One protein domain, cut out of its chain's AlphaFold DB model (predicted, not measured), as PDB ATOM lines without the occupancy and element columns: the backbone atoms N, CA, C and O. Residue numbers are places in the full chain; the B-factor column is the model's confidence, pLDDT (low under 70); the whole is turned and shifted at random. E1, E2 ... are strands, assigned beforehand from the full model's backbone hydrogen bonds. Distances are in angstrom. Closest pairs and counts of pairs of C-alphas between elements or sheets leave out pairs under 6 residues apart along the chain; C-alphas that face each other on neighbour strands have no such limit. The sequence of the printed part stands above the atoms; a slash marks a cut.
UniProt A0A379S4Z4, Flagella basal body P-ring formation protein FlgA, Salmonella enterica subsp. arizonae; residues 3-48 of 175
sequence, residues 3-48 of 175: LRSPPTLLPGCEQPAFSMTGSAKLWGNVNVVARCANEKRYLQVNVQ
ATOM      1  N   LEU A   3     -31.280 -95.808  11.851       89.44
ATOM      2  CA  LEU A   3     -32.582 -96.327  11.443       89.44
ATOM      3  C   LEU A   3     -32.385 -97.639  10.680       89.44
ATOM      4  O   LEU A   3     -31.488 -97.743   9.847       89.44
ATOM      5  N   ARG A   4     -33.212 -98.643  10.979       89.38
ATOM      6  CA  ARG A   4     -33.200 -99.947  10.294       89.38
ATOM      7  C   ARG A   4     -34.493-100.243   9.539       89.38
ATOM      8  O   ARG A   4     -34.514-101.161   8.730       89.38
ATOM      9  N   SER A   5     -35.548 -99.464   9.775       85.50
ATOM     10  CA  SER A   5     -36.750 -99.499   8.941       85.50
ATOM     11  C   SER A   5     -36.488 -98.916   7.547       85.50
ATOM     12  O   SER A   5     -35.743 -97.940   7.436       85.50
ATOM     13  N   PRO A   6     -37.137 -99.451   6.497       87.62
ATOM     14  CA  PRO A   6     -37.116 -98.849   5.171       87.62
ATOM     15  C   PRO A   6     -37.743 -97.441   5.181       87.62
ATOM     16  O   PRO A   6     -38.676 -97.199   5.957       87.62
ATOM     17  N   PRO A   7     -37.301 -96.529   4.292       86.75
ATOM     18  CA  PRO A   7     -37.823 -95.161   4.218       86.75
ATOM     19  C   PRO A   7     -39.339 -95.072   3.996       86.75
ATOM     20  O   PRO A   7     -39.970 -94.127   4.449       86.75
ATOM     21  N   THR A   8     -39.949 -96.079   3.364       87.38
ATOM     22  CA  THR A   8     -41.402 -96.160   3.117       87.38
ATOM     23  C   THR A   8     -42.249 -96.271   4.386       87.38
ATOM     24  O   THR A   8     -43.459 -96.060   4.338       87.38
ATOM     25  N   LEU A   9     -41.638 -96.627   5.520       85.06
ATOM     26  CA  LEU A   9     -42.303 -96.719   6.821       85.06
ATOM     27  C   LEU A   9     -42.071 -95.484   7.699       85.06
ATOM     28  O   LEU A   9     -42.507 -95.483   8.852       85.06
ATOM     29  N   LEU A  10     -41.383 -94.459   7.191       88.00
ATOM     30  CA  LEU A  10     -41.206 -93.203   7.909       88.00
ATOM     31  C   LEU A  10     -42.539 -92.446   8.035       88.00
ATOM     32  O   LEU A  10     -43.375 -92.531   7.136       88.00
ATOM     33  N   PRO A  11     -42.755 -91.727   9.149       90.06
ATOM     34  CA  PRO A  11     -43.916 -90.858   9.302       90.06
ATOM     35  C   PRO A  11     -43.889 -89.730   8.266       90.06
ATOM     36  O   PRO A  11     -42.829 -89.162   8.003       90.06
ATOM     37  N   GLY A  12     -45.051 -89.384   7.711       89.62
ATOM     38  CA  GLY A  12     -45.165 -88.321   6.704       89.62
ATOM     39  C   GLY A  12     -45.211 -86.896   7.267       89.62
ATOM     40  O   GLY A  12     -45.204 -85.941   6.496       89.62
ATOM     41  N   CYS A  13     -45.295 -86.730   8.591       91.69
ATOM     42  CA  CYS A  13     -45.357 -85.422   9.242       91.69
ATOM     43  C   CYS A  13     -43.977 -84.914   9.687       91.69
ATOM     44  O   CYS A  13     -43.081 -85.699   9.988       91.69
ATOM     45  N   GLU A  14     -43.836 -83.591   9.794       90.75
ATOM     46  CA  GLU A  14     -42.588 -82.931  10.208       90.75
ATOM     47  C   GLU A  14     -42.232 -83.193  11.683       90.75
ATOM     48  O   GLU A  14     -41.066 -83.391  12.019       90.75
ATOM     49  N   GLN A  15     -43.236 -83.253  12.569       91.44
ATOM     50  CA  GLN A  15     -43.052 -83.466  14.010       91.44
ATOM     51  C   GLN A  15     -43.843 -84.679  14.522       91.44
ATOM     52  O   GLN A  15     -44.908 -84.534  15.127       91.44
ATOM     53  N   PRO A  16     -43.344 -85.905  14.293       93.12
ATOM     54  CA  PRO A  16     -43.949 -87.102  14.856       93.12
ATOM     55  C   PRO A  16     -43.738 -87.177  16.376       93.12
ATOM     56  O   PRO A  16     -42.634 -86.994  16.886       93.12
ATOM     57  N   ALA A  17     -44.786 -87.549  17.109       93.44
ATOM     58  CA  ALA A  17     -44.681 -87.873  18.525       93.44
ATOM     59  C   ALA A  17     -44.129 -89.297  18.700       93.44
ATOM     60  O   ALA A  17     -44.743 -90.276  18.258       93.44
ATOM     61  N   PHE A  18     -42.979 -89.425  19.363       91.69
ATOM     62  CA  PHE A  18     -42.324 -90.713  19.586       91.69
ATOM     63  C   PHE A  18     -42.680 -91.326  20.937       91.69
ATOM     64  O   PHE A  18     -42.743 -90.655  21.962       91.69
ATOM     65  N   SER A  19     -42.869 -92.641  20.951       90.31
ATOM     66  CA  SER A  19     -43.039 -93.417  22.182       90.31
ATOM     67  C   SER A  19     -42.424 -94.803  22.027       90.31
ATOM     68  O   SER A  19     -42.325 -95.322  20.917       90.31
ATOM     69  N   MET A  20     -42.023 -95.421  23.132       85.06
ATOM     70  CA  MET A  20     -41.513 -96.793  23.139       85.06
ATOM     71  C   MET A  20     -42.608 -97.786  23.524       85.06
ATOM     72  O   MET A  20     -43.437 -97.509  24.389       85.06
ATOM     73  N   THR A  21     -42.599 -98.967  22.906       70.75
ATOM     74  CA  THR A  21     -43.545-100.045  23.228       70.75
ATOM     75  C   THR A  21     -42.909-101.078  24.152       70.75
ATOM     76  O   THR A  21     -41.961-101.758  23.763       70.75
ATOM     77  N   GLY A  22     -43.467-101.227  25.355       62.12
ATOM     78  CA  GLY A  22     -43.492-102.483  26.119       62.12
ATOM     79  C   GLY A  22     -42.170-103.097  26.590       62.12
ATOM     80  O   GLY A  22     -42.198-104.186  27.150       62.12
ATOM     81  N   SER A  23     -41.014-102.458  26.404       60.47
ATOM     82  CA  SER A  23     -39.744-103.004  26.894       60.47
ATOM     83  C   SER A  23     -38.860-101.920  27.499       60.47
ATOM     84  O   SER A  23     -38.586-100.897  26.880       60.47
ATOM     85  N   ALA A  24     -38.371-102.177  28.715       62.22
ATOM     86  CA  ALA A  24     -37.435-101.331  29.463       62.22
ATOM     87  C   ALA A  24     -36.033-101.235  28.819       62.22
ATOM     88  O   ALA A  24     -35.081-100.762  29.439       62.22
ATOM     89  N   LYS A  25     -35.869-101.743  27.592       73.56
ATOM     90  CA  LYS A  25     -34.593-101.758  26.887       73.56
ATOM     91  C   LYS A  25     -34.386-100.396  26.230       73.56
ATOM     92  O   LYS A  25     -35.008-100.088  25.222       73.56
ATOM     93  N   LEU A  26     -33.508 -99.594  26.823       83.81
ATOM     94  CA  LEU A  26     -33.242 -98.208  26.417       83.81
ATOM     95  C   LEU A  26     -32.333 -98.087  25.182       83.81
ATOM     96  O   LEU A  26     -32.222 -97.013  24.598       83.81
ATOM     97  N   TRP A  27     -31.654 -99.167  24.789       89.75
ATOM     98  CA  TRP A  27     -30.635 -99.145  23.739       89.75
ATOM     99  C   TRP A  27     -30.494-100.474  22.994       89.75
ATOM    100  O   TRP A  27     -31.092-101.495  23.337       89.75
ATOM    101  N   GLY A  28     -29.658-100.471  21.963       89.38
ATOM    102  CA  GLY A  28     -29.546-101.537  20.984       89.38
ATOM    103  C   GLY A  28     -30.728-101.494  20.028       89.38
ATOM    104  O   GLY A  28     -31.194-100.427  19.639       89.38
ATOM    105  N   ASN A  29     -31.207-102.666  19.637       89.69
ATOM    106  CA  ASN A  29     -32.329-102.788  18.716       89.69
ATOM    107  C   ASN A  29     -33.635-102.523  19.467       89.69
ATOM    108  O   ASN A  29     -34.037-103.357  20.284       89.69
ATOM    109  N   VAL A  30     -34.259-101.375  19.207       90.62
ATOM    110  CA  VAL A  30     -35.500-100.952  19.865       90.62
ATOM    111  C   VAL A  30     -36.555-100.558  18.836       90.62
ATOM    112  O   VAL A  30     -36.238-100.110  17.732       90.62
ATOM    113  N   ASN A  31     -37.817-100.748  19.218       90.19
ATOM    114  CA  ASN A  31     -38.974-100.349  18.430       90.19
ATOM    115  C   ASN A  31     -39.512 -99.029  18.974       90.19
ATOM    116  O   ASN A  31     -39.860 -98.923  20.154       90.19
ATOM    117  N   VAL A  32     -39.594 -98.038  18.098       90.88
ATOM    118  CA  VAL A  32     -40.138 -96.718  18.394       90.88
ATOM    119  C   VAL A  32     -41.419 -96.552  17.595       90.88
ATOM    120  O   VAL A  32     -41.448 -96.768  16.387       90.88
ATOM    121  N   VAL A  33     -42.495 -96.173  18.269       92.19
ATOM    122  CA  VAL A  33     -43.746 -95.788  17.623       92.19
ATOM    123  C   VAL A  33     -43.687 -94.304  17.333       92.19
ATOM    124  O   VAL A  33     -43.574 -93.507  18.264       92.19
ATOM    125  N   ALA A  34     -43.803 -93.956  16.057       93.50
ATOM    126  CA  ALA A  34     -43.998 -92.594  15.590       93.50
ATOM    127  C   ALA A  34     -45.493 -92.366  15.339       93.50
ATOM    128  O   ALA A  34     -46.118 -93.132  14.598       93.50
ATOM    129  N   ARG A  35     -46.076 -91.345  15.973       94.19
ATOM    130  CA  ARG A  35     -47.467 -90.930  15.755       94.19
ATOM    131  C   ARG A  35     -47.517 -89.567  15.071       94.19
ATOM    132  O   ARG A  35     -46.927 -88.614  15.569       94.19
ATOM    133  N   CYS A  36     -48.274 -89.492  13.986       93.06
ATOM    134  CA  CYS A  36     -48.765 -88.254  13.384       93.06
ATOM    135  C   CYS A  36     -50.295 -88.194  13.550       93.06
ATOM    136  O   CYS A  36     -50.894 -89.141  14.057       93.06
ATOM    137  N   ALA A  37     -50.935 -87.111  13.094       90.00
ATOM    138  CA  ALA A  37     -52.377 -86.883  13.265       90.00
ATOM    139  C   ALA A  37     -53.262 -88.084  12.866       90.00
ATOM    140  O   ALA A  37     -54.128 -88.479  13.636       90.00
ATOM    141  N   ASN A  38     -52.997 -88.707  11.711       88.56
ATOM    142  CA  ASN A  38     -53.787 -89.829  11.177       88.56
ATOM    143  C   ASN A  38     -52.941 -91.084  10.900       88.56
ATOM    144  O   ASN A  38     -53.342 -91.958  10.137       88.56
ATOM    145  N   GLU A  39     -51.738 -91.167  11.469       90.56
ATOM    146  CA  GLU A  39     -50.770 -92.197  11.104       90.56
ATOM    147  C   GLU A  39     -50.009 -92.705  12.327       90.56
ATOM    148  O   GLU A  39     -49.568 -91.942  13.189       90.56
ATOM    149  N   LYS A  40     -49.821 -94.024  12.380       91.94
ATOM    150  CA  LYS A  40     -49.010 -94.692  13.392       91.94
ATOM    151  C   LYS A  40     -48.024 -95.621  12.697       91.94
ATOM    152  O   LYS A  40     -48.424 -96.618  12.101       91.94
ATOM    153  N   ARG A  41     -46.734 -95.311  12.803       92.06
ATOM    154  CA  ARG A  41     -45.649 -96.111  12.225       92.06
ATOM    155  C   ARG A  41     -44.809 -96.762  13.311       92.06
ATOM    156  O   ARG A  41     -44.586 -96.188  14.375       92.06
ATOM    157  N   TYR A  42     -44.328 -97.964  13.017       91.00
ATOM    158  CA  TYR A  42     -43.394 -98.701  13.858       91.00
ATOM    159  C   TYR A  42     -42.009 -98.642  13.218       91.00
ATOM    160  O   TYR A  42     -41.783 -99.191  12.139       91.00
ATOM    161  N   LEU A  43     -41.088 -97.957  13.885       91.44
ATOM    162  CA  LEU A  43     -39.721 -97.757  13.434       91.44
ATOM    163  C   LEU A  43     -38.781 -98.669  14.220       91.44
ATOM    164  O   LEU A  43     -38.760 -98.648  15.451       91.44
ATOM    165  N   GLN A  44     -37.978 -99.449  13.508       91.19
ATOM    166  CA  GLN A  44     -36.870-100.198  14.074       91.19
ATOM    167  C   GLN A  44     -35.623 -99.331  14.022       91.19
ATOM    168  O   GLN A  44     -35.200 -98.877  12.955       91.19
ATOM    169  N   VAL A  45     -35.004 -99.128  15.176       91.25
ATOM    170  CA  VAL A  45     -33.790 -98.323  15.312       91.25
ATOM    171  C   VAL A  45     -32.745 -99.103  16.099       91.25
ATOM    172  O   VAL A  45     -33.063 -99.921  16.962       91.25
ATOM    173  N   ASN A  46     -31.475 -98.867  15.791       91.69
ATOM    174  CA  ASN A  46     -30.355 -99.300  16.608       91.69
ATOM    175  C   ASN A  46     -29.787 -98.084  17.351       91.69
ATOM    176  O   ASN A  46     -29.192 -97.171  16.769       91.69
ATOM    177  N   VAL A  47     -30.005 -98.054  18.660       91.94
ATOM    178  CA  VAL A  47     -29.527 -96.997  19.546       91.94
ATOM    179  C   VAL A  47     -28.217 -97.459  20.166       91.94
ATOM    180  O   VAL A  47     -28.190 -98.325  21.033       91.94
ATOM    181  N   GLN A  48     -27.111 -96.887  19.707       94.25
ATOM    182  CA  GLN A  48     -25.802 -97.127  20.303       94.25
ATOM    183  C   GLN A  48     -25.643 -96.202  21.503       94.25
ATOM    184  O   GLN A  48     -25.719 -94.982  21.343       94.25
TER     185      GLN A  48
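AT A GLANCE: This is residues 3 to 48 of the 175 residues of the protein "Flagella basal body P-ring formation protein FlgA" of Salmonella enterica subsp. arizonae (UniProt A0A379S4Z4). The model is a long, twisted hairpin of two strands, E2 and E3, with a short third strand, E1, side by side with the last part of E2 and on the side away from E3. A stretch with no named element, residues 3 to 16, winds from beside E3 past one face of this small sheet to E1. The printed part has 46 residues with no named helix and three named strands, E1, E2 and E3 along the chain; the sheet's order is E1, E2, E3, antiparallel throughout. The class is all strand, though the strands hold 22 of the 46 printed residues, under half. The whole is compact, with a radius of gyration of the C-alphas of 10.5 A and spans of 27 by 20 by 14 A.

HOW THE PARTS SIT: The inner strand of the sheet is E2, residues 28 to 36, and its two neighbours are the edge strands E1, residues 17 to 20, and E3, residues 39 to 47. E2 and E3 form a hairpin over a tight link of 2 residues, antiparallel with 156 degrees between their directions. Their C-alphas face each other from 28 and 47, 4.8 A apart, to 36 and 39, 5.0 A apart. N 32 and O 43 are within hydrogen-bond range at 2.8 A, and so are N 41 and O 34 at 2.9 A. E1 and E2 form a second hairpin, antiparallel at 144 degrees, over a short link of 7 residues. Their C-alphas face each other from 17 and 35, 5.0 A apart, to 20 and 32, 4.9 A apart. N 17 and O 35 are within hydrogen-bond range at 2.8 A, and N 33 and O 19 at 2.8 A. The three strands make a meander, each strand after the first the antiparallel neighbour of the one before. The sheet is only just strongly twisted, its C-alphas lying up to 4.3 A off their best plane.

IN THESE COORDINATES: E2 runs from C-alpha 28 at (-29.546, -101.537, 20.984) to C-alpha 36, over 24.6 A. E3 runs back over 23.4 A to C-alpha 47 at (-29.527, -96.997, 19.546). E1 begins at C-alpha 17, at (-44.681, -87.873, 18.525), and has four residues.

THE WHOLE: The two C-alphas farthest apart are those of Asn 38 and Gln 48, 30.3 A. The C-alphas of residues 3 to 16 lie 8 to 14 A from the mean of the C-alphas. The printed part has no cut, and neither link between strands is long. The mean pLDDT of the printed part is 87.6; residues 22 to 24, between E1 and E2, are under 70.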